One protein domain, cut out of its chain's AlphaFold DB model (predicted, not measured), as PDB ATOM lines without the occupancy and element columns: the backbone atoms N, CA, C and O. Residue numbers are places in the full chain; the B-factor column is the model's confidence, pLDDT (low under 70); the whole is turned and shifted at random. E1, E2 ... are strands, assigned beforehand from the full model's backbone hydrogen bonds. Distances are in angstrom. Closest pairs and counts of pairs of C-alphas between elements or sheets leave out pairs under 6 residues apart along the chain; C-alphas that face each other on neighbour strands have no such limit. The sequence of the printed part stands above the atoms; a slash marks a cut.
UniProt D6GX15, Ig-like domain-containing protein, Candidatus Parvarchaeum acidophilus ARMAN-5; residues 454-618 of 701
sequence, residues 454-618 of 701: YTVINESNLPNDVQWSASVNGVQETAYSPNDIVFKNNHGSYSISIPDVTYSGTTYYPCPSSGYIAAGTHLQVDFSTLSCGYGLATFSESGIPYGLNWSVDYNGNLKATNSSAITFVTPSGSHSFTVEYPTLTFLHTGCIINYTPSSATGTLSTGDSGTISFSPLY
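AT A GLANCE: This is residues 454 to 618 of the 701 residues of the protein "Ig-like domain-containing protein" of Candidatus Parvarchaeum acidophilus ARMAN-5 (UniProt D6GX15). Two lobes of strands stand end to end and make a rod, each lobe a loose sandwich of a curled five-stranded sheet and a four-stranded sheet only partly face to face. E1 to E9 make one lobe and E10 to E18 the other; E8 and E10 lie side by side where the lobes meet, and the hairpins E6-E7 and E15-E16 reach to opposite ends. The printed part has 165 residues, with 18 named strands, E1 to E18 in chain order, and no named helix: all strand. The five-stranded sheets, E13-E10-E18-E16-E15 and E4-E1-E9-E7-E6, are mixed; the four-stranded ones, E12-E11-E14-E17 and E3-E2-E5-E8, are antiparallel. The whole is only just compact, close to loose, with a radius of gyration of the C-alphas of 18.1 A and spans of 67 by 29 by 23 A.

IN THESE COORDINATES: One five-stranded sheet holds E13 (565 to 571), E10 (534 to 542, 26.7 A), E18 (609 to 618, 28.9 A), E16 (591 to 597) and E15 (583 to 586). The four-stranded sheet of the same lobe has E12 (557 to 561), E11 (550 to 554), E14 (574 to 580) and E17 (601 to 605). The other lobe has E4 (485 to 489), E1 (454 to 460), E9 (522 to 528, 19.8 A), E7 (506 to 511) and E6 (501 to 503), then E3 (475 to 480), E2 (467 to 472), E5 (493 to 497) and E8 (514 to 518). C-alpha 454 is at (42.729, -0.462, -5.491), C-alpha 534 at (55.063, 2.059, -25.254) and C-alpha 618 at (18.466, -14.375, -27.305).

HOW THE PARTS SIT: E10 and E18 are parallel at 30 degrees, with N 540 and O 610 2.8 A apart. E18 is staggered, pairing with E10 over 609 to 613 and with E16 over 614 to 618, where N 617 and O 594 are 2.8 A apart. E14 runs on into E15 at 13 degrees. E11 and E14 are antiparallel, with N 553 and O 578 2.9 A apart. Between this lobe's sheets, the closest C-alphas of E12 and E13 are those of Lys 559 and Ile 566, 7.3 A apart. Between the lobes, the closest C-alphas of E8 and E10 are those of Gly 515 and Leu 536, 4.6 A apart. E1 and E9 are parallel at 25 degrees, with N 460 and O 525 2.8 A apart. E2 and E5 are antiparallel, with N 471 and O 497 2.8 A apart.

THE WHOLE: The C-alphas farthest apart, those of Gly 505 and Thr 589, are 68.1 A apart. The printed part has no cut, and no link is long. Mean pLDDT of the printed part is 86.6; it is under 70 at residues 545 to 548, 562, 583 to 593 and 618.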
ATOM      1  N   TYR A 454      41.341  -0.789  -5.785       83.56
ATOM      2  CA  TYR A 454      42.729  -0.462  -5.491       83.56
ATOM      3  C   TYR A 454      43.595  -0.775  -6.707       83.56
ATOM      4  O   TYR A 454      43.856  -1.939  -7.012       83.56
ATOM      5  N   THR A 455      44.028   0.270  -7.405       88.31
ATOM      6  CA  THR A 455      45.004   0.174  -8.496       88.31
ATOM      7  C   THR A 455      46.398   0.271  -7.898       88.31
ATOM      8  O   THR A 455      46.682   1.230  -7.182       88.31
ATOM      9  N   VAL A 456      47.260  -0.699  -8.182       90.38
ATOM     10  CA  VAL A 456      48.637  -0.746  -7.673       90.38
ATOM     11  C   VAL A 456      49.595  -0.538  -8.833       90.38
ATOM     12  O   VAL A 456      49.449  -1.165  -9.881       90.38
ATOM     13  N   ILE A 457      50.562   0.349  -8.653       94.19
ATOM     14  CA  ILE A 457      51.625   0.614  -9.613       94.19
ATOM     15  C   ILE A 457      52.938   0.318  -8.914       94.19
ATOM     16  O   ILE A 457      53.241   0.940  -7.895       94.19
ATOM     17  N   ASN A 458      53.716  -0.594  -9.473       93.75
ATOM     18  CA  ASN A 458      55.041  -0.913  -8.981       93.75
ATOM     19  C   ASN A 458      56.091  -0.523 -10.022       93.75
ATOM     20  O   ASN A 458      55.890  -0.658 -11.232       93.75
ATOM     21  N   GLU A 459      57.209   0.010  -9.544       94.69
ATOM     22  CA  GLU A 459      58.311   0.417 -10.408       94.69
ATOM     23  C   GLU A 459      59.395  -0.660 -10.473       94.69
ATOM     24  O   GLU A 459      59.531  -1.499  -9.579       94.69
ATOM     25  N   SER A 460      60.172  -0.635 -11.547       94.38
ATOM     26  CA  SER A 460      61.466  -1.288 -11.596       94.38
ATOM     27  C   SER A 460      62.520  -0.362 -12.196       94.38
ATOM     28  O   SER A 460      62.228   0.515 -13.015       94.38
ATOM     29  N   ASN A 461      63.777  -0.646 -11.851       93.88
ATOM     30  CA  ASN A 461      64.975  -0.020 -12.407       93.88
ATOM     31  C   ASN A 461      65.197   1.456 -12.032       93.88
ATOM     32  O   ASN A 461      66.138   2.066 -12.555       93.88
ATOM     33  N   LEU A 462      64.438   2.026 -11.090       95.44
ATOM     34  CA  LEU A 462      64.910   3.211 -10.374       95.44
ATOM     35  C   LEU A 462      65.959   2.827  -9.317       95.44
ATOM     36  O   LEU A 462      65.913   1.740  -8.740       95.44
ATOM     37  N   PRO A 463      66.936   3.706  -9.038       95.00
ATOM     38  CA  PRO A 463      67.783   3.547  -7.863       95.00
ATOM     39  C   PRO A 463      66.954   3.611  -6.571       95.00
ATOM     40  O   PRO A 463      66.022   4.410  -6.470       95.00
ATOM     41  N   ASN A 464      67.342   2.824  -5.561       93.81
ATOM     42  CA  ASN A 464      66.694   2.842  -4.247       93.81
ATOM     43  C   ASN A 464      66.640   4.257  -3.657       93.81
ATOM     44  O   ASN A 464      67.566   5.054  -3.839       93.81
ATOM     45  N   ASP A 465      65.569   4.538  -2.915       93.38
ATOM     46  CA  ASP A 465      65.311   5.821  -2.251       93.38
ATOM     47  C   ASP A 465      65.168   7.018  -3.213       93.38
ATOM     48  O   ASP A 465      65.192   8.177  -2.791       93.38
ATOM     49  N   VAL A 466      64.967   6.768  -4.511       95.88
ATOM     50  CA  VAL A 466      64.566   7.803  -5.470       95.88
ATOM     51  C   VAL A 466      63.057   8.008  -5.394       95.88
ATOM     52  O   VAL A 466      62.279   7.060  -5.515       95.88
ATOM     53  N   GLN A 467      62.640   9.261  -5.191       96.06
ATOM     54  CA  GLN A 467      61.228   9.629  -5.220       96.06
ATOM     55  C   GLN A 467      60.697   9.557  -6.653       96.06
ATOM     56  O   GLN A 467      61.291  10.115  -7.579       96.06
ATOM     57  N   TRP A 468      59.544   8.929  -6.816       97.44
ATOM     58  CA  TRP A 468      58.808   8.859  -8.069       97.44
ATOM     59  C   TRP A 468      57.320   9.104  -7.807       97.44
ATOM     60  O   TRP A 468      56.863   9.149  -6.660       97.44
ATOM     61  N   SER A 469      56.563   9.355  -8.870       97.06
ATOM     62  CA  SER A 469      55.142   9.676  -8.757       97.06
ATOM     63  C   SER A 469      54.359   9.088  -9.912       97.06
ATOM     64  O   SER A 469      54.913   8.872 -10.986       97.06
ATOM     65  N   ALA A 470      53.067   8.909  -9.703       97.31
ATOM     66  CA  ALA A 470      52.106   8.638 -10.755       97.31
ATOM     67  C   ALA A 470      50.877   9.513 -10.512       97.31
ATOM     68  O   ALA A 470      50.623   9.937  -9.383       97.31
ATOM     69  N   SER A 471      50.117   9.778 -11.565       96.88
ATOM     70  CA  SER A 471      48.832  10.461 -11.481       96.88
ATOM     71  C   SER A 471      47.755   9.604 -12.118       96.88
ATOM     72  O   SER A 471      47.905   9.220 -13.273       96.88
ATOM     73  N   VAL A 472      46.658   9.345 -11.405       94.69
ATOM     74  CA  VAL A 472      45.467   8.654 -11.919       94.69
ATOM     75  C   VAL A 472      44.262   9.577 -11.775       94.69
ATOM     76  O   VAL A 472      43.984  10.098 -10.698       94.69
ATOM     77  N   ASN A 473      43.544   9.811 -12.875       92.06
ATOM     78  CA  ASN A 473      42.407  10.733 -12.950       92.06
ATOM     79  C   ASN A 473      42.731  12.155 -12.440       92.06
ATOM     80  O   ASN A 473      41.914  12.804 -11.790       92.06
ATOM     81  N   GLY A 474      43.961  12.620 -12.681       90.38
ATOM     82  CA  GLY A 474      44.447  13.925 -12.218       90.38
ATOM     83  C   GLY A 474      44.827  14.001 -10.734       90.38
ATOM     84  O   GLY A 474      45.316  15.042 -10.302       90.38
ATOM     85  N   VAL A 475      44.648  12.926  -9.960       95.19
ATOM     86  CA  VAL A 475      45.149  12.815  -8.582       95.19
ATOM     87  C   VAL A 475      46.563  12.256  -8.630       95.19
ATOM     88  O   VAL A 475      46.764  11.202  -9.223       95.19
ATOM     89  N   GLN A 476      47.525  12.954  -8.026       96.38
ATOM     90  CA  GLN A 476      48.927  12.537  -7.975       96.38
ATOM     91  C   GLN A 476      49.254  11.909  -6.623       96.38
ATOM     92  O   GLN A 476      48.936  12.484  -5.585       96.38
ATOM     93  N   GLU A 477      49.960  10.786  -6.651       97.25
ATOM     94  CA  GLU A 477      50.535  10.132  -5.477       97.25
ATOM     95  C   GLU A 477      52.045   9.948  -5.677       97.25
ATOM     96  O   GLU A 477      52.541   9.903  -6.808       97.25
ATOM     97  N   THR A 478      52.796   9.869  -4.577       96.56
ATOM     98  CA  THR A 478      54.265   9.763  -4.605       96.56
ATOM     99  C   THR A 478      54.766   8.642  -3.707       96.56
ATOM    100  O   THR A 478      54.257   8.478  -2.600       96.56
ATOM    101  N   ALA A 479      55.824   7.956  -4.133       95.62
ATOM    102  CA  ALA A 479      56.521   6.941  -3.351       95.62
ATOM    103  C   ALA A 479      58.044   7.072  -3.514       95.62
ATOM    104  O   ALA A 479      58.535   7.850  -4.331       95.62
ATOM    105  N   TYR A 480      58.792   6.312  -2.717       96.06
ATOM    106  CA  TYR A 480      60.241   6.144  -2.862       96.06
ATOM    107  C   TYR A 480      60.523   4.714  -3.313       96.06
ATOM    108  O   TYR A 480      59.975   3.790  -2.711       96.06
ATOM    109  N   SER A 481      61.363   4.529  -4.333       94.62
ATOM    110  CA  SER A 481      61.778   3.205  -4.820       94.62
ATOM    111  C   SER A 481      62.324   2.337  -3.670       94.62
ATOM    112  O   SER A 481      63.143   2.841  -2.889       94.62
ATOM    113  N   PRO A 482      61.887   1.068  -3.517       92.62
ATOM    114  CA  PRO A 482      61.062   0.271  -4.439       92.62
ATOM    115  C   PRO A 482      59.577   0.181  -4.037       92.62
ATOM    116  O   PRO A 482      58.909  -0.802  -4.341       92.62
ATOM    117  N   ASN A 483      59.064   1.144  -3.264       90.62
ATOM    118  CA  ASN A 483      57.693   1.084  -2.762       90.62
ATOM    119  C   ASN A 483      56.676   1.401  -3.862       90.62
ATOM    120  O   ASN A 483      56.872   2.339  -4.637       90.62
ATOM    121  N   ASP A 484      55.564   0.671  -3.837       92.94
ATOM    122  CA  ASP A 484      54.448   0.823  -4.767       92.94
ATOM    123  C   ASP A 484      53.646   2.110  -4.523       92.94
ATOM    124  O   ASP A 484      53.570   2.632  -3.406       92.94
ATOM    125  N   ILE A 485      52.970   2.578  -5.571       95.12
ATOM    126  CA  ILE A 485      51.941   3.618  -5.498       95.12
ATOM    127  C   ILE A 485      50.566   2.955  -5.604       95.12
ATOM    128  O   ILE A 485      50.319   2.162  -6.512       95.12
ATOM    129  N   VAL A 486      49.647   3.304  -4.699       92.25
ATOM    130  CA  VAL A 486      48.292   2.736  -4.656       92.25
ATOM    131  C   VAL A 486      47.247   3.836  -4.793       92.25
ATOM    132  O   VAL A 486      47.239   4.785  -4.015       92.25
ATOM    133  N   PHE A 487      46.323   3.672  -5.737       91.88
ATOM    134  CA  PHE A 487      45.172   4.554  -5.914       91.88
ATOM    135  C   PHE A 487      43.878   3.862  -5.518       91.88
ATOM    136  O   PHE A 487      43.667   2.690  -5.827       91.88
ATOM    137  N   LYS A 488      42.989   4.625  -4.878       88.12
ATOM    138  CA  LYS A 488      41.624   4.214  -4.555       88.12
ATOM    139  C   LYS A 488      40.647   4.929  -5.490       88.12
ATOM    140  O   LYS A 488      40.473   6.142  -5.380       88.12
ATOM    141  N   ASN A 489      39.988   4.194  -6.380       83.88
ATOM    142  CA  ASN A 489      39.033   4.734  -7.359       83.88
ATOM    143  C   ASN A 489      37.779   3.864  -7.432       83.88
ATOM    144  O   ASN A 489      37.808   2.721  -7.004       83.88
ATOM    145  N   ASN A 490      36.688   4.365  -8.007       80.62
ATOM    146  CA  ASN A 490      35.542   3.513  -8.336       80.62
ATOM    147  C   ASN A 490      35.871   2.664  -9.581       80.62
ATOM    148  O   ASN A 490      36.934   2.824 -10.180       80.62
ATOM    149  N   HIS A 491      34.972   1.771  -9.997       75.69
ATOM    150  CA  HIS A 491      35.123   1.102 -11.289       75.69
ATOM    151  C   HIS A 491      35.171   2.116 -12.434       75.69
ATOM    152  O   HIS A 491      34.425   3.096 -12.459       75.69
ATOM    153  N   GLY A 492      36.028   1.843 -13.413       78.94
ATOM    154  CA  GLY A 492      36.140   2.662 -14.607       78.94
ATOM    155  C   GLY A 492      37.513   2.590 -15.254       78.94
ATOM    156  O   GLY A 492      38.418   1.898 -14.786       78.94
ATOM    157  N   SER A 493      37.633   3.334 -16.347       87.94
ATOM    158  CA  SER A 493      38.884   3.599 -17.046       87.94
ATOM    159  C   SER A 493      39.311   5.029 -16.732       87.94
ATOM    160  O   SER A 493      38.530   5.966 -16.912       87.94
ATOM    161  N   TYR A 494      40.533   5.199 -16.238       90.94
ATOM    162  CA  TYR A 494      41.045   6.482 -15.767       90.94
ATOM    163  C   TYR A 494      42.306   6.863 -16.517       90.94
ATOM    164  O   TYR A 494      43.147   6.010 -16.791       90.94
ATOM    165  N   SER A 495      42.458   8.149 -16.827       93.81
ATOM    166  CA  SER A 495      43.706   8.644 -17.396       93.81
ATOM    167  C   SER A 495      44.843   8.453 -16.396       93.81
ATOM    168  O   SER A 495      44.675   8.692 -15.199       93.81
ATOM    169  N   ILE A 496      45.999   8.024 -16.889       95.44
ATOM    170  CA  ILE A 496      47.220   7.856 -16.109       95.44
ATOM    171  C   ILE A 496      48.376   8.621 -16.750       95.44
ATOM    172  O   ILE A 496      48.530   8.636 -17.976       95.44
ATOM    173  N   SER A 497      49.209   9.238 -15.918       95.44
ATOM    174  CA  SER A 497      50.495   9.796 -16.327       95.44
ATOM    175  C   SER A 497      51.569   9.525 -15.280       95.44
ATOM    176  O   SER A 497      51.341   9.639 -14.077       95.44
ATOM    177  N   ILE A 498      52.754   9.161 -15.752       96.38
ATOM    178  CA  ILE A 498      53.936   8.874 -14.946       96.38
ATOM    179  C   ILE A 498      55.051   9.760 -15.510       96.38
ATOM    180  O   ILE A 498      55.437   9.581 -16.666       96.38
ATOM    181  N   PRO A 499      55.504  10.781 -14.763       96.06
ATOM    182  CA  PRO A 499      56.525  11.704 -15.231       96.06
ATOM    183  C   PRO A 499      57.924  11.080 -15.216       96.06
ATOM    184  O   PRO A 499      58.217  10.178 -14.431       96.06
ATOM    185  N   ASP A 500      58.804  11.636 -16.048       95.88
ATOM    186  CA  ASP A 500      60.229  11.314 -16.048       95.88
ATOM    187  C   ASP A 500      60.862  11.633 -14.686       95.88
ATOM    188  O   ASP A 500      60.586  12.666 -14.068       95.88
ATOM    189  N   VAL A 501      61.778  10.774 -14.243       96.88
ATOM    190  CA  VAL A 501      62.508  10.944 -12.983       96.88
ATOM    191  C   VAL A 501      63.936  11.363 -13.296       96.88
ATOM    192  O   VAL A 501      64.654  10.664 -14.001       96.88
ATOM    193  N   THR A 502      64.389  12.502 -12.771       95.69
ATOM    194  CA  THR A 502      65.793  12.925 -12.909       95.69
ATOM    195  C   THR A 502      66.519  12.761 -11.583       95.69
ATOM    196  O   THR A 502      66.211  13.449 -10.612       95.69
ATOM    197  N   TYR A 503      67.514  11.879 -11.554       94.81
ATOM    198  CA  TYR A 503      68.329  11.601 -10.376       94.81
ATOM    199  C   TYR A 503      69.815  11.629 -10.729       94.81
ATOM    200  O   TYR A 503      70.257  10.998 -11.688       94.81
ATOM    201  N   SER A 504      70.600  12.381  -9.952       93.81
ATOM    202  CA  SER A 504      72.056  12.507 -10.132       93.81
ATOM    203  C   SER A 504      72.483  12.857 -11.572       93.81
ATOM    204  O   SER A 504      73.466  12.333 -12.087       93.81
ATOM    205  N   GLY A 505      71.726  13.734 -12.241       92.94
ATOM    206  CA  GLY A 505      71.997  14.171 -13.619       92.94
ATOM    207  C   GLY A 505      71.610  13.166 -14.713       92.94
ATOM    208  O   GLY A 505      71.824  13.455 -15.886       92.94
ATOM    209  N   THR A 506      71.030  12.019 -14.350       94.81
ATOM    210  CA  THR A 506      70.483  11.026 -15.285       94.81
ATOM    211  C   THR A 506      68.961  11.106 -15.282       94.81
ATOM    212  O   THR A 506      68.349  11.112 -14.213       94.81
ATOM    213  N   THR A 507      68.351  11.165 -16.465       96.31
ATOM    214  CA  THR A 507      66.893  11.116 -16.630       96.31
ATOM    215  C   THR A 507      66.458   9.690 -16.954       96.31
ATOM    216  O   THR A 507      67.011   9.052 -17.849       96.31
ATOM    217  N   TYR A 508      65.470   9.212 -16.208       97.19
ATOM    218  CA  TYR A 508      64.831   7.916 -16.342       97.19
ATOM    219  C   TYR A 508      63.413   8.118 -16.875       97.19
ATOM    220  O   TYR A 508      62.611   8.839 -16.279       97.19
ATOM    221  N   TYR A 509      63.122   7.469 -17.993       96.19
ATOM    222  CA  TYR A 509      61.846   7.491 -18.687       96.19
ATOM    223  C   TYR A 509      61.027   6.258 -18.281       96.19
ATOM    224  O   TYR A 509      61.535   5.140 -18.428       96.19
ATOM    225  N   PRO A 510      59.791   6.427 -17.781       96.06
ATOM    226  CA  PRO A 510      58.915   5.313 -17.436       96.06
ATOM    227  C   PRO A 510      58.359   4.603 -18.671       96.06
ATOM    228  O   PRO A 510      58.064   5.221 -19.698       96.06
ATOM    229  N   CYS A 511      58.152   3.296 -18.542       92.81
ATOM    230  CA  CYS A 511      57.545   2.446 -19.551       92.81
ATOM    231  C   CYS A 511      56.485   1.530 -18.921       92.81
ATOM    232  O   CYS A 511      56.858   0.609 -18.195       92.81
ATOM    233  N   PRO A 512      55.182   1.716 -19.197       94.38
ATOM    234  CA  PRO A 512      54.565   2.803 -19.965       94.38
ATOM    235  C   PRO A 512      54.520   4.129 -19.182       94.38
ATOM    236  O   PRO A 512      54.426   4.128 -17.959       94.38
ATOM    237  N   SER A 513      54.530   5.271 -19.880       92.19
ATOM    238  CA  SER A 513      54.511   6.606 -19.248       92.19
ATOM    239  C   SER A 513      53.117   7.230 -19.120       92.19
ATOM    240  O   SER A 513      52.920   8.153 -18.334       92.19
ATOM    241  N   SER A 514      52.141   6.796 -19.922       92.38
ATOM    242  CA  SER A 514      50.804   7.404 -19.952       92.38
ATOM    243  C   SER A 514      49.765   6.557 -20.689       92.38
ATOM    244  O   SER A 514      50.103   5.643 -21.446       92.38
ATOM    245  N   GLY A 515      48.496   6.924 -20.520       93.06
ATOM    246  CA  GLY A 515      47.356   6.410 -21.278       93.06
ATOM    247  C   GLY A 515      46.115   6.321 -20.404       93.06
ATOM    248  O   GLY A 515      45.870   7.217 -19.597       93.06
ATOM    249  N   TYR A 516      45.367   5.230 -20.529       92.94
ATOM    250  CA  TYR A 516      44.258   4.916 -19.631       92.94
ATOM    251  C   TYR A 516      44.489   3.578 -18.942       92.94
ATOM    252  O   TYR A 516      44.968   2.636 -19.575       92.94
ATOM    253  N   ILE A 517      44.121   3.491 -17.668       91.69
ATOM    254  CA  ILE A 517      44.228   2.293 -16.834       91.69
ATOM    255  C   ILE A 517      42.858   1.916 -16.270       91.69
ATOM    256  O   ILE A 517      42.089   2.777 -15.837       91.69
ATOM    257  N   ALA A 518      42.557   0.621 -16.262       88.69
ATOM    258  CA  ALA A 518      41.388   0.086 -15.581       88.69
ATOM    259  C   ALA A 518      41.586   0.139 -14.059       88.69
ATOM    260  O   ALA A 518      42.634  -0.260 -13.542       88.69
ATOM    261  N   ALA A 519      40.578   0.598 -13.323       85.31
ATOM    262  CA  ALA A 519      40.594   0.522 -11.867       85.31
ATOM    263  C   ALA A 519      40.749  -0.925 -11.369       85.31
ATOM    264  O   ALA A 519      40.157  -1.845 -11.928       85.31
ATOM    265  N   GLY A 520      41.563  -1.121 -10.326       79.75
ATOM    266  CA  GLY A 520      41.888  -2.451  -9.796       79.75
ATOM    267  C   GLY A 520      43.061  -3.144 -10.498       79.75
ATOM    268  O   GLY A 520      43.425  -4.254 -10.121       79.75
ATOM    269  N   THR A 521      43.675  -2.502 -11.500       84.81
ATOM    270  CA  THR A 521      44.838  -3.045 -12.217       84.81
ATOM    271  C   THR A 521      46.090  -3.043 -11.341       84.81
ATOM    272  O   THR A 521      46.323  -2.111 -10.572       84.81
ATOM    273  N   HIS A 522      46.932  -4.062 -11.517       87.19
ATOM    274  CA  HIS A 522      48.325  -4.047 -11.083       87.19
ATOM    275  C   HIS A 522      49.219  -3.742 -12.296       87.19
ATOM    276  O   HIS A 522      49.243  -4.520 -13.252       87.19
ATOM    277  N   LEU A 523      49.892  -2.591 -12.294       91.44
ATOM    278  CA  LEU A 523      50.732  -2.120 -13.396       91.44
ATOM    279  C   LEU A 523      52.211  -2.113 -13.002       91.44
ATOM    280  O   LEU A 523      52.608  -1.323 -12.151       91.44
ATOM    281  N   GLN A 524      53.010  -2.892 -13.730       93.31
ATOM    282  CA  GLN A 524      54.469  -2.800 -13.721       93.31
ATOM    283  C   GLN A 524      54.945  -1.663 -14.623       93.31
ATOM    284  O   GLN A 524      54.537  -1.583 -15.787       93.31
ATOM    285  N   VAL A 525      55.823  -0.811 -14.094       95.50
ATOM    286  CA  VAL A 525      56.445   0.304 -14.816       95.50
ATOM    287  C   VAL A 525      57.956   0.170 -14.758       95.50
ATOM    288  O   VAL A 525      58.552   0.253 -13.689       95.50
ATOM    289  N   ASP A 526      58.584   0.022 -15.916       94.69
ATOM    290  CA  ASP A 526      60.036  -0.091 -16.009       94.69
ATOM    291  C   ASP A 526      60.643   1.267 -16.368       94.69
ATOM    292  O   ASP A 526      60.298   1.869 -17.387       94.69
ATOM    293  N   PHE A 527      61.566   1.760 -15.548       96.00
ATOM    294  CA  PHE A 527      62.297   2.995 -15.813       96.00
ATOM    295  C   PHE A 527      63.595   2.719 -16.576       96.00
ATOM    296  O   PHE A 527      64.360   1.818 -16.242       96.00
ATOM    297  N   SER A 528      63.892   3.509 -17.609       94.56
ATOM    298  CA  SER A 528      65.146   3.359 -18.359       94.56
ATOM    299  C   SER A 528      65.691   4.692 -18.868       94.56
ATOM    300  O   SER A 528      64.968   5.675 -18.952       94.56
ATOM    301  N   THR A 529      66.967   4.756 -19.250       94.88
ATOM    302  CA  THR A 529      67.574   5.993 -19.785       94.88
ATOM    303  C   THR A 529      67.142   6.322 -21.218       94.88
ATOM    304  O   THR A 529      67.600   7.310 -21.788       94.88
ATOM    305  N   LEU A 530      66.296   5.491 -21.830       91.69
ATOM    306  CA  LEU A 530      65.717   5.705 -23.152       91.69
ATOM    307  C   LEU A 530      64.197   5.533 -23.076       91.69
ATOM    308  O   LEU A 530      63.689   4.650 -22.391       91.69
ATOM    309  N   SER A 531      63.444   6.353 -23.808       87.62
ATOM    310  CA  SER A 531      62.007   6.107 -23.941       87.62
ATOM    311  C   SER A 531      61.779   4.777 -24.662       87.62
ATOM    312  O   SER A 531      62.350   4.541 -25.727       87.62
ATOM    313  N   CYS A 532      60.939   3.909 -24.094       85.94
ATOM    314  CA  CYS A 532      60.618   2.621 -24.707       85.94
ATOM    315  C   CYS A 532      59.633   2.750 -25.882       85.94
ATOM    316  O   CYS A 532      59.527   1.840 -26.698       85.94
ATOM    317  N   GLY A 533      58.899   3.867 -25.973       87.44
ATOM    318  CA  GLY A 533      57.880   4.084 -27.000       87.44
ATOM    319  C   GLY A 533      56.578   3.294 -26.806       87.44
ATOM    320  O   GLY A 533      55.814   3.193 -27.765       87.44
ATOM    321  N   TYR A 534      56.308   2.757 -25.608       91.25
ATOM    322  CA  TYR A 534      55.063   2.059 -25.254       91.25
ATOM    323  C   TYR A 534      54.151   2.934 -24.386       91.25
ATOM    324  O   TYR A 534      54.616   3.751 -23.589       91.25
ATOM    325  N   GLY A 535      52.844   2.726 -24.512       91.69
ATOM    326  CA  GLY A 535      51.821   3.356 -23.682       91.69
ATOM    327  C   GLY A 535      50.715   2.376 -23.309       91.69
ATOM    328  O   GLY A 535      50.785   1.186 -23.629       91.69
ATOM    329  N   LEU A 536      49.694   2.889 -22.625       94.25
ATOM    330  CA  LEU A 536      48.521   2.109 -22.242       94.25
ATOM    331  C   LEU A 536      47.340   2.347 -23.176       94.25
ATOM    332  O   LEU A 536      47.044   3.487 -23.534       94.25
ATOM    333  N   ALA A 537      46.626   1.276 -23.500       93.75
ATOM    334  CA  ALA A 537      45.298   1.323 -24.100       93.75
ATOM    335  C   ALA A 537      44.336   0.506 -23.234       93.75
ATOM    336  O   ALA A 537      44.686  -0.597 -22.802       93.75
ATOM    337  N   THR A 538      43.141   1.035 -22.975       94.19
ATOM    338  CA  THR A 538      42.142   0.355 -22.137       94.19
ATOM    339  C   THR A 538      40.813   0.204 -22.860       94.19
ATOM    340  O   THR A 538      40.308   1.140 -23.476       94.19
ATOM    341  N   PHE A 539      40.228  -0.983 -22.757       92.94
ATOM    342  CA  PHE A 539      38.875  -1.275 -23.211       92.94
ATOM    343  C   PHE A 539      37.982  -1.409 -21.987       92.94
ATOM    344  O   PHE A 539      38.336  -2.139 -21.069       92.94
ATOM    345  N   SER A 540      36.842  -0.730 -21.958       89.31
ATOM    346  CA  SER A 540      35.810  -0.904 -20.932       89.31
ATOM    347  C   SER A 540      34.597  -1.598 -21.538       89.31
ATOM    348  O   SER A 540      34.140  -1.178 -22.604       89.31
ATOM    349  N   GLU A 541      34.044  -2.601 -20.868       86.06
ATOM    350  CA  GLU A 541      32.763  -3.181 -21.268       86.06
ATOM    351  C   GLU A 541      31.585  -2.379 -20.702       86.06
ATOM    352  O   GLU A 541      31.714  -1.617 -19.741       86.06
ATOM    353  N   SER A 542      30.432  -2.532 -21.341       82.62
ATOM    354  CA  SER A 542      29.136  -2.220 -20.746       82.62
ATOM    355  C   SER A 542      28.103  -3.217 -21.259       82.62
ATOM    356  O   SER A 542      28.096  -3.522 -22.448       82.62
ATOM    357  N   GLY A 543      27.187  -3.689 -20.414       72.62
ATOM    358  CA  GLY A 543      26.040  -4.497 -20.852       72.62
ATOM    359  C   GLY A 543      26.243  -6.015 -20.841       72.62
ATOM    360  O   GLY A 543      25.307  -6.732 -21.203       72.62
ATOM    361  N   ILE A 544      27.398  -6.519 -20.390       71.62
ATOM    362  CA  ILE A 544      27.509  -7.919 -19.946       71.62
ATOM    363  C   ILE A 544      27.191  -8.028 -18.443       71.62
ATOM    364  O   ILE A 544      27.500  -7.109 -17.683       71.62
ATOM    365  N   PRO A 545      26.559  -9.126 -17.989       61.72
ATOM    366  CA  PRO A 545      26.484  -9.453 -16.570       61.72
ATOM    367  C   PRO A 545      27.871  -9.514 -15.926       61.72
ATOM    368  O   PRO A 545      28.850  -9.924 -16.556       61.72
ATOM    369  N   TYR A 546      27.945  -9.092 -14.668       54.62
ATOM    370  CA  TYR A 546      29.203  -9.011 -13.940       54.62
ATOM    371  C   TYR A 546      29.783 -10.411 -13.700       54.62
ATOM    372  O   TYR A 546      29.057 -11.381 -13.499       54.62
ATOM    373  N   GLY A 547      31.106 -10.542 -13.771       52.47
ATOM    374  CA  GLY A 547      31.762 -11.839 -13.622       52.47
ATOM    375  C   GLY A 547      31.812 -12.686 -14.903       52.47
ATOM    376  O   GLY A 547      32.541 -13.680 -14.929       52.47
ATOM    377  N   LEU A 548      31.116 -12.302 -15.984       63.34
ATOM    378  CA  LEU A 548      31.253 -12.988 -17.271       63.34
ATOM    379  C   LEU A 548      32.581 -12.648 -17.939       63.34
ATOM    380  O   LEU A 548      32.928 -11.482 -18.124       63.34
ATOM    381  N   ASN A 549      33.302 -13.690 -18.349       73.44
ATOM    382  CA  ASN A 549      34.530 -13.518 -19.107       73.44
ATOM    383  C   ASN A 549      34.239 -12.905 -20.481       73.44
ATOM    384  O   ASN A 549      33.420 -13.411 -21.243       73.44
ATOM    385  N   TRP A 550      34.986 -11.868 -20.824       83.25
ATOM    386  CA  TRP A 550      35.076 -11.304 -22.164       83.25
ATOM    387  C   TRP A 550      36.547 -11.083 -22.498       83.25
ATOM    388  O   TRP A 550      37.396 -11.000 -21.602       83.25
ATOM    389  N   SER A 551      36.877 -11.037 -23.785       89.06
ATOM    390  CA  SER A 551      38.265 -10.910 -24.209       89.06
ATOM    391  C   SER A 551      38.422  -9.905 -25.339       89.06
ATOM    392  O   SER A 551      37.514  -9.644 -26.133       89.06
ATOM    393  N   VAL A 552      39.603  -9.303 -25.384       93.56
ATOM    394  CA  VAL A 552      40.035  -8.448 -26.481       93.56
ATOM    395  C   VAL A 552      41.390  -8.963 -26.936       93.56
ATOM    396  O   VAL A 552      42.303  -9.125 -26.126       93.56
ATOM    397  N   ASP A 553      41.526  -9.222 -28.229       94.50
ATOM    398  CA  ASP A 553      42.827  -9.259 -28.885       94.50
ATOM    399  C   ASP A 553      43.130  -7.844 -29.361       94.50
ATOM    400  O   ASP A 553      42.354  -7.252 -30.116       94.50
ATOM    401  N   TYR A 554      44.237  -7.285 -28.885       95.19
ATOM    402  CA  TYR A 554      44.717  -5.982 -29.304       95.19
ATOM    403  C   TYR A 554      46.161  -6.088 -29.782       95.19
ATOM    404  O   TYR A 554      47.060  -6.464 -29.025       95.19
ATOM    405  N   ASN A 555      46.383  -5.737 -31.052       93.50
ATOM    406  CA  ASN A 555      47.684  -5.862 -31.712       93.50
ATOM    407  C   ASN A 555      48.285  -7.288 -31.623       93.50
ATOM    408  O   ASN A 555      49.489  -7.446 -31.423       93.50
ATOM    409  N   GLY A 556      47.449  -8.330 -31.708       89.12
ATOM    410  CA  GLY A 556      47.862  -9.735 -31.619       89.12
ATOM    411  C   GLY A 556      48.071 -10.248 -30.192       89.12
ATOM    412  O   GLY A 556      48.557 -11.366 -30.016       89.12
ATOM    413  N   ASN A 557      47.755  -9.446 -29.168       88.38
ATOM    414  CA  ASN A 557      47.815  -9.857 -27.769       88.38
ATOM    415  C   ASN A 557      46.399 -10.067 -27.238       88.38
ATOM    416  O   ASN A 557      45.681  -9.099 -26.989       88.38
ATOM    417  N   LEU A 558      46.016 -11.324 -27.023       91.69
ATOM    418  CA  LEU A 558      44.743 -11.689 -26.408       91.69
ATOM    419  C   LEU A 558      44.813 -11.553 -24.883       91.69
ATOM    420  O   LEU A 558      45.675 -12.151 -24.236       91.69
ATOM    421  N   LYS A 559      43.874 -10.811 -24.295       84.38
ATOM    422  CA  LYS A 559      43.609 -10.822 -22.851       84.38
ATOM    423  C   LYS A 559      42.127 -11.048 -22.595       84.38
ATOM    424  O   LYS A 559      41.292 -10.432 -23.250       84.38
ATOM    425  N   ALA A 560      41.824 -11.883 -21.607       82.06
ATOM    426  CA  ALA A 560      40.476 -12.109 -21.104       82.06
ATOM    427  C   ALA A 560      40.362 -11.624 -19.655       82.06
ATOM    428  O   ALA A 560      41.328 -11.693 -18.894       82.06
ATOM    429  N   THR A 561      39.186 -11.136 -19.281       73.62
ATOM    430  CA  THR A 561      38.863 -10.747 -17.906       73.62
ATOM    431  C   THR A 561      37.378 -10.948 -17.637       73.62
ATOM    432  O   THR A 561      36.576 -10.984 -18.566       73.62
ATOM    433  N   ASN A 562      37.013 -11.003 -16.364       65.56
ATOM    434  CA  ASN A 562      35.640 -10.892 -15.870       65.56
ATOM    435  C   ASN A 562      35.348  -9.517 -15.233       65.56
ATOM    436  O   ASN A 562      34.276  -9.292 -14.673       65.56
ATOM    437  N   SER A 563      36.330  -8.611 -15.276       71.94
ATOM    438  CA  SER A 563      36.229  -7.236 -14.786       71.94
ATOM    439  C   SER A 563      35.612  -6.307 -15.833       71.94
ATOM    440  O   SER A 563      35.555  -6.634 -17.013       71.94
ATOM    441  N   SER A 564      35.233  -5.093 -15.435       75.25
ATOM    442  CA  SER A 564      34.591  -4.123 -16.335       75.25
ATOM    443  C   SER A 564      35.534  -3.460 -17.355       75.25
ATOM    444  O   SER A 564      35.105  -2.626 -18.153       75.25
ATOM    445  N   ALA A 565      36.837  -3.761 -17.320       84.56
ATOM    446  CA  ALA A 565      37.819  -3.218 -18.256       84.56
ATOM    447  C   ALA A 565      39.084  -4.094 -18.389       84.56
ATOM    448  O   ALA A 565      39.443  -4.826 -17.466       84.56
ATOM    449  N   ILE A 566      39.774  -3.984 -19.531       88.44
ATOM    450  CA  ILE A 566      41.043  -4.652 -19.868       88.44
ATOM    451  C   ILE A 566      42.072  -3.596 -20.285       88.44
ATOM    452  O   ILE A 566      41.807  -2.803 -21.186       88.44
ATOM    453  N   THR A 567      43.268  -3.629 -19.689       92.19
ATOM    454  CA  THR A 567      44.386  -2.729 -20.025       92.19
ATOM    455  C   THR A 567      45.533  -3.467 -20.733       92.19
ATOM    456  O   THR A 567      45.970  -4.549 -20.316       92.19
ATOM    457  N   PHE A 568      46.071  -2.856 -21.789       93.31
ATOM    458  CA  PHE A 568      47.205  -3.336 -22.583       93.31
ATOM    459  C   PHE A 568      48.383  -2.366 -22.524       93.31
ATOM    460  O   PHE A 568      48.190  -1.161 -22.636       93.31
ATOM    461  N   VAL A 569      49.598  -2.913 -22.431       92.75
ATOM    462  CA  VAL A 569      50.846  -2.192 -22.714       92.75
ATOM    463  C   VAL A 569      51.193  -2.470 -24.174       92.75
ATOM    464  O   VAL A 569      51.362  -3.628 -24.548       92.75
ATOM    465  N   THR A 570      51.255  -1.438 -25.012       91.62
ATOM    466  CA  THR A 570      51.431  -1.589 -26.468       91.62
ATOM    467  C   THR A 570      52.362  -0.501 -27.025       91.62
ATOM    468  O   THR A 570      52.454   0.570 -26.413       91.62
ATOM    469  N   PRO A 571      53.068  -0.722 -28.152       92.50
ATOM    470  CA  PRO A 571      53.831   0.334 -28.814       92.50
ATOM    471  C   PRO A 571      52.938   1.511 -29.196       92.50
ATOM    472  O   PRO A 571      51.781   1.321 -29.542       92.50
ATOM    473  N   SER A 572      53.478   2.720 -29.214       88.75
ATOM    474  CA  SER A 572      52.765   3.917 -29.667       88.75
ATOM    475  C   SER A 572      52.249   3.779 -31.108       88.75
ATOM    476  O   SER A 572      52.936   3.275 -31.997       88.75
ATOM    477  N   GLY A 573      51.012   4.219 -31.343       90.56
ATOM    478  CA  GLY A 573      50.336   4.093 -32.635       90.56
ATOM    479  C   GLY A 573      48.881   3.652 -32.506       90.56
ATOM    480  O   GLY A 573      48.391   3.402 -31.402       90.56
ATOM    481  N   SER A 574      48.192   3.585 -33.646       95.06
ATOM    482  CA  SER A 574      46.838   3.038 -33.759       95.06
ATOM    483  C   SER A 574      46.908   1.581 -34.178       95.06
ATOM    484  O   SER A 574      47.529   1.261 -35.192       95.06
ATOM    485  N   HIS A 575      46.282   0.711 -33.388       95.38
ATOM    486  CA  HIS A 575      46.318  -0.734 -33.593       95.38
ATOM    487  C   HIS A 575      44.912  -1.294 -33.708       95.38
ATOM    488  O   HIS A 575      43.965  -0.755 -33.131       95.38
ATOM    489  N   SER A 576      44.785  -2.392 -34.443       95.75
ATOM    490  CA  SER A 576      43.527  -3.116 -34.553       95.75
ATOM    491  C   SER A 576      43.216  -3.893 -33.278       95.75
ATOM    492  O   SER A 576      44.120  -4.451 -32.650       95.75
ATOM    493  N   PHE A 577      41.931  -3.982 -32.952       96.19
ATOM    494  CA  PHE A 577      41.414  -4.906 -31.952       96.19
ATOM    495  C   PHE A 577      40.326  -5.805 -32.536       96.19
ATOM    496  O   PHE A 577      39.604  -5.405 -33.455       96.19
ATOM    497  N   THR A 578      40.178  -6.990 -31.955       95.94
ATOM    498  CA  THR A 578      39.029  -7.881 -32.140       95.94
ATOM    499  C   THR A 578      38.489  -8.281 -30.770       95.94
ATOM    500  O   THR A 578      39.262  -8.615 -29.875       95.94
ATOM    501  N   VAL A 579      37.172  -8.238 -30.597       92.62
ATOM    502  CA  VAL A 579      36.483  -8.572 -29.347       92.62
ATOM    503  C   VAL A 579      35.897  -9.969 -29.472       92.62
ATOM    504  O   VAL A 579      35.092 -10.218 -30.373       92.62
ATOM    505  N   GLU A 580      36.257 -10.854 -28.552       85.69
ATOM    506  CA  GLU A 580      35.544 -12.113 -28.361       85.69
ATOM    507  C   GLU A 580      34.486 -11.902 -27.286       85.69
ATOM    508  O   GLU A 580      34.739 -11.299 -26.237       85.69
ATOM    509  N   TYR A 581      33.279 -12.370 -27.565       72.31
ATOM    510  CA  TYR A 581      32.139 -12.085 -26.720       72.31
ATOM    511  C   TYR A 581      31.577 -13.341 -26.061       72.31
ATOM    512  O   TYR A 581      31.570 -14.408 -26.679       72.31
ATOM    513  N   PRO A 582      31.085 -13.224 -24.817       70.38
ATOM    514  CA  PRO A 582      30.569 -14.369 -24.098       70.38
ATOM    515  C   PRO A 582      29.275 -14.885 -24.727       70.38
ATOM    516  O   PRO A 582      28.365 -14.126 -25.085       70.38
ATOM    517  N   THR A 583      29.180 -16.208 -24.772       66.19
ATOM    518  CA  THR A 583      27.942 -16.938 -25.011       66.19
ATOM    519  C   THR A 583      27.526 -17.600 -23.705       66.19
ATOM    520  O   THR A 583      28.265 -18.412 -23.153       66.19
ATOM    521  N   LEU A 584      26.334 -17.268 -23.218       56.38
ATOM    522  CA  LEU A 584      25.689 -17.995 -22.135       56.38
ATOM    523  C   LEU A 584      24.727 -19.018 -22.718       56.38
ATOM    524  O   LEU A 584      23.755 -18.668 -23.386       56.38
ATOM    525  N   THR A 585      24.974 -20.289 -22.437       45.25
ATOM    526  CA  THR A 585      24.022 -21.356 -22.731       45.25
ATOM    527  C   THR A 585      23.244 -21.663 -21.464       45.25
ATOM    528  O   THR A 585      23.798 -22.168 -20.490       45.25
ATOM    529  N   PHE A 586      21.949 -21.368 -21.475       42.59
ATOM    530  CA  PHE A 586      21.057 -21.779 -20.403       42.59
ATOM    531  C   PHE A 586      20.645 -23.213 -20.692       42.59
ATOM    532  O   PHE A 586      19.758 -23.471 -21.504       42.59
ATOM    533  N   LEU A 587      21.311 -24.151 -20.018       33.28
ATOM    534  CA  LEU A 587      21.081 -25.593 -20.169       33.28
ATOM    535  C   LEU A 587      19.633 -26.018 -19.856       33.28
ATOM    536  O   LEU A 587      19.258 -27.141 -20.165       33.28
ATOM    537  N   HIS A 588      18.820 -25.131 -19.267       32.56
ATOM    538  CA  HIS A 588      17.451 -25.419 -18.841       32.56
ATOM    539  C   HIS A 588      16.340 -24.842 -19.730       32.56
ATOM    540  O   HIS A 588      15.194 -25.261 -19.625       32.56
ATOM    541  N   THR A 589      16.647 -23.873 -20.590       38.44
ATOM    542  CA  THR A 589      15.631 -23.168 -21.386       38.44
ATOM    543  C   THR A 589      15.904 -23.268 -22.873       38.44
ATOM    544  O   THR A 589      15.405 -22.437 -23.603       38.44
ATOM    545  N   GLY A 590      16.766 -24.173 -23.356       48.94
ATOM    546  CA  GLY A 590      17.107 -24.244 -24.789       48.94
ATOM    547  C   GLY A 590      17.592 -22.909 -25.389       48.94
ATOM    548  O   GLY A 590      17.627 -22.752 -26.612       48.94
ATOM    549  N   CYS A 591      17.923 -21.932 -24.538       49.38
ATOM    550  CA  CYS A 591      18.225 -20.561 -24.896       49.38
ATOM    551  C   CYS A 591      19.722 -20.341 -24.805       49.38
ATOM    552  O   CYS A 591      20.367 -20.580 -23.784       49.38
ATOM    553  N   ILE A 592      20.260 -19.815 -25.890       67.62
ATOM    554  CA  ILE A 592      21.616 -19.313 -25.977       67.62
ATOM    555  C   ILE A 592      21.512 -17.791 -26.002       67.62
ATOM    556  O   ILE A 592      20.869 -17.229 -26.887       67.62
ATOM    557  N   ILE A 593      22.129 -17.120 -25.033       67.75
ATOM    558  CA  ILE A 593      22.305 -15.669 -25.050       67.75
ATOM    559  C   ILE A 593      23.711 -15.381 -25.553       67.75
ATOM    560  O   ILE A 593      24.699 -15.707 -24.900       67.75
ATOM    561  N   ASN A 594      23.799 -14.737 -26.709       79.19
ATOM    562  CA  ASN A 594      25.049 -14.193 -27.216       79.19
ATOM    563  C   ASN A 594      25.100 -12.707 -26.885       79.19
ATOM    564  O   ASN A 594      24.231 -11.954 -27.317       79.19
ATOM    565  N   TYR A 595      26.112 -12.263 -26.151       81.25
ATOM    566  CA  TYR A 595      26.306 -10.841 -25.890       81.25
ATOM    567  C   TYR A 595      27.019 -10.227 -27.082       81.25
ATOM    568  O   TYR A 595      28.234 -10.256 -27.164       81.25
ATOM    569  N   THR A 596      26.293  -9.703 -28.061       86.12
ATOM    570  CA  THR A 596      26.940  -9.170 -29.264       86.12
ATOM    571  C   THR A 596      27.548  -7.796 -28.969       86.12
ATOM    572  O   THR A 596      26.814  -6.921 -28.495       86.12
ATOM    573  N   PRO A 597      28.846  -7.572 -29.240       90.75
ATOM    574  CA  PRO A 597      29.487  -6.283 -29.018       90.75
ATOM    575  C   PRO A 597      29.034  -5.263 -30.069       90.75
ATOM    576  O   PRO A 597      28.800  -5.603 -31.230       90.75
ATOM    577  N   SER A 598      28.995  -3.988 -29.687       87.62
ATOM    578  CA  SER A 598      28.685  -2.855 -30.566       87.62
ATOM    579  C   SER A 598      29.669  -2.743 -31.729       87.62
ATOM    580  O   SER A 598      29.336  -2.225 -32.794       87.62
ATOM    581  N   SER A 599      30.893  -3.236 -31.543       87.31
ATOM    582  CA  SER A 599      31.897  -3.408 -32.587       87.31
ATOM    583  C   SER A 599      32.793  -4.592 -32.236       87.31
ATOM    584  O   SER A 599      33.577  -4.525 -31.294       87.31
ATOM    585  N   ALA A 600      32.679  -5.682 -32.998       88.06
ATOM    586  CA  ALA A 600      33.527  -6.865 -32.824       88.06
ATOM    587  C   ALA A 600      34.974  -6.635 -33.295       88.06
ATOM    588  O   ALA A 600      35.865  -7.387 -32.922       88.06
ATOM    589  N   THR A 601      35.214  -5.608 -34.114       93.50
ATOM    590  CA  THR A 601      36.548  -5.208 -34.577       93.50
ATOM    591  C   THR A 601      36.640  -3.687 -34.651       93.50
ATOM    592  O   THR A 601      35.617  -3.015 -34.798       93.50
ATOM    593  N   GLY A 602      37.849  -3.141 -34.581       94.38
ATOM    594  CA  GLY A 602      38.076  -1.711 -34.752       94.38
ATOM    595  C   GLY A 602      39.540  -1.339 -34.591       94.38
ATOM    596  O   GLY A 602      40.415  -2.203 -34.620       94.38
ATOM    597  N   THR A 603      39.807  -0.047 -34.412       95.00
ATOM    598  CA  THR A 603      41.141   0.468 -34.087       95.00
ATOM    599  C   THR A 603      41.079   1.352 -32.854       95.00
ATOM    600  O   THR A 603      40.161   2.165 -32.740       95.00
ATOM    601  N   LEU A 604      42.065   1.235 -31.971       95.19
ATOM    602  CA  LEU A 604      42.233   2.114 -30.815       95.19
ATOM    603  C   LEU A 604      43.674   2.621 -30.795       95.19
ATOM    604  O   LEU A 604      44.611   1.833 -30.973       95.19
ATOM    605  N   SER A 605      43.854   3.928 -30.597       94.62
ATOM    606  CA  SER A 605      45.192   4.495 -30.449       94.62
ATOM    607  C   SER A 605      45.736   4.218 -29.058       94.62
ATOM    608  O   SER A 605      45.029   4.252 -28.054       94.62
ATOM    609  N   THR A 606      47.034   3.968 -29.000       91.88
ATOM    610  CA  THR A 606      47.773   3.909 -27.742       91.88
ATOM    611  C   THR A 606      47.657   5.254 -27.042       91.88
ATOM    612  O   THR A 606      47.941   6.286 -27.650       91.88
ATOM    613  N   GLY A 607      47.257   5.241 -25.776       88.62
ATOM    614  CA  GLY A 607      46.940   6.446 -25.017       88.62
ATOM    615  C   GLY A 607      45.446   6.745 -24.901       88.62
ATOM    616  O   GLY A 607      45.103   7.604 -24.097       88.62
ATOM    617  N   ASP A 608      44.576   6.024 -25.621       92.44
ATOM    618  CA  ASP A 608      43.120   6.197 -25.576       92.44
ATOM    619  C   ASP A 608      42.410   5.084 -24.778       92.44
ATOM    620  O   ASP A 608      42.974   4.029 -24.459       92.44
ATOM    621  N   SER A 609      41.129   5.319 -24.476       92.56
ATOM    622  CA  SER A 609      40.202   4.326 -23.927       92.56
ATOM    623  C   SER A 609      39.019   4.128 -24.874       92.56
ATOM    624  O   SER A 609      38.448   5.103 -25.359       92.56
ATOM    625  N   GLY A 610      38.619   2.877 -25.105       90.81
ATOM    626  CA  GLY A 610      37.439   2.521 -25.898       90.81
ATOM    627  C   GLY A 610      36.367   1.840 -25.053       90.81
ATOM    628  O   GLY A 610      36.691   1.040 -24.179       90.81
ATOM    629  N   THR A 611      35.090   2.119 -25.319       90.62
ATOM    630  CA  THR A 611      33.968   1.409 -24.685       90.62
ATOM    631  C   THR A 611      33.336   0.433 -25.669       90.62
ATOM    632  O   THR A 611      32.970   0.817 -26.779       90.62
ATOM    633  N   ILE A 612      33.186  -0.823 -25.251       91.00
ATOM    634  CA  ILE A 612      32.490  -1.870 -25.996       91.00
ATOM    635  C   ILE A 612      31.163  -2.123 -25.289       91.00
ATOM    636  O   ILE A 612      31.130  -2.582 -24.150       91.00
ATOM    637  N   SER A 613      30.060  -1.802 -25.957       89.12
ATOM    638  CA  SER A 613      28.724  -2.060 -25.424       89.12
ATOM    639  C   SER A 613      28.206  -3.381 -25.956       89.12
ATOM    640  O   SER A 613      28.123  -3.573 -27.163       89.12
ATOM    641  N   PHE A 614      27.841  -4.286 -25.069       85.00
ATOM    642  CA  PHE A 614      27.291  -5.585 -25.386       85.00
ATOM    643  C   PHE A 614      25.770  -5.536 -25.294       85.00
ATOM    644  O   PHE A 614      25.201  -4.956 -24.371       85.00
ATOM    645  N   SER A 615      25.099  -6.128 -26.276       82.38
ATOM    646  CA  SER A 615      23.644  -6.282 -26.286       82.38
ATOM    647  C   SER A 615      23.295  -7.767 -26.286       82.38
ATOM    648  O   SER A 615      23.867  -8.510 -27.087       82.38
ATOM    649  N   PRO A 616      22.386  -8.230 -25.412       74.00
ATOM    650  CA  PRO A 616      22.003  -9.631 -25.382       74.00
ATOM    651  C   PRO A 616      21.173  -9.980 -26.622       74.00
ATOM    652  O   PRO A 616      20.136  -9.372 -26.889       74.00
ATOM    653  N   LEU A 617      21.618 -10.991 -27.360       75.88
ATOM    654  CA  LEU A 617      20.874 -11.634 -28.433       75.88
ATOM    655  C   LEU A 617      20.407 -13.007 -27.950       75.88
ATOM    656  O   LEU A 617      21.213 -13.920 -27.776       75.88
ATOM    657  N   TYR A 618      19.101 -13.139 -27.750       68.19
ATOM    658  CA  TYR A 618      18.466 -14.375 -27.305       68.19
ATOM    659  C   TYR A 618      18.170 -15.271 -28.504       68.19
ATOM    660  O   TYR A 618      17.462 -14.860 -29.424       68.19
TER     661      TYR A 618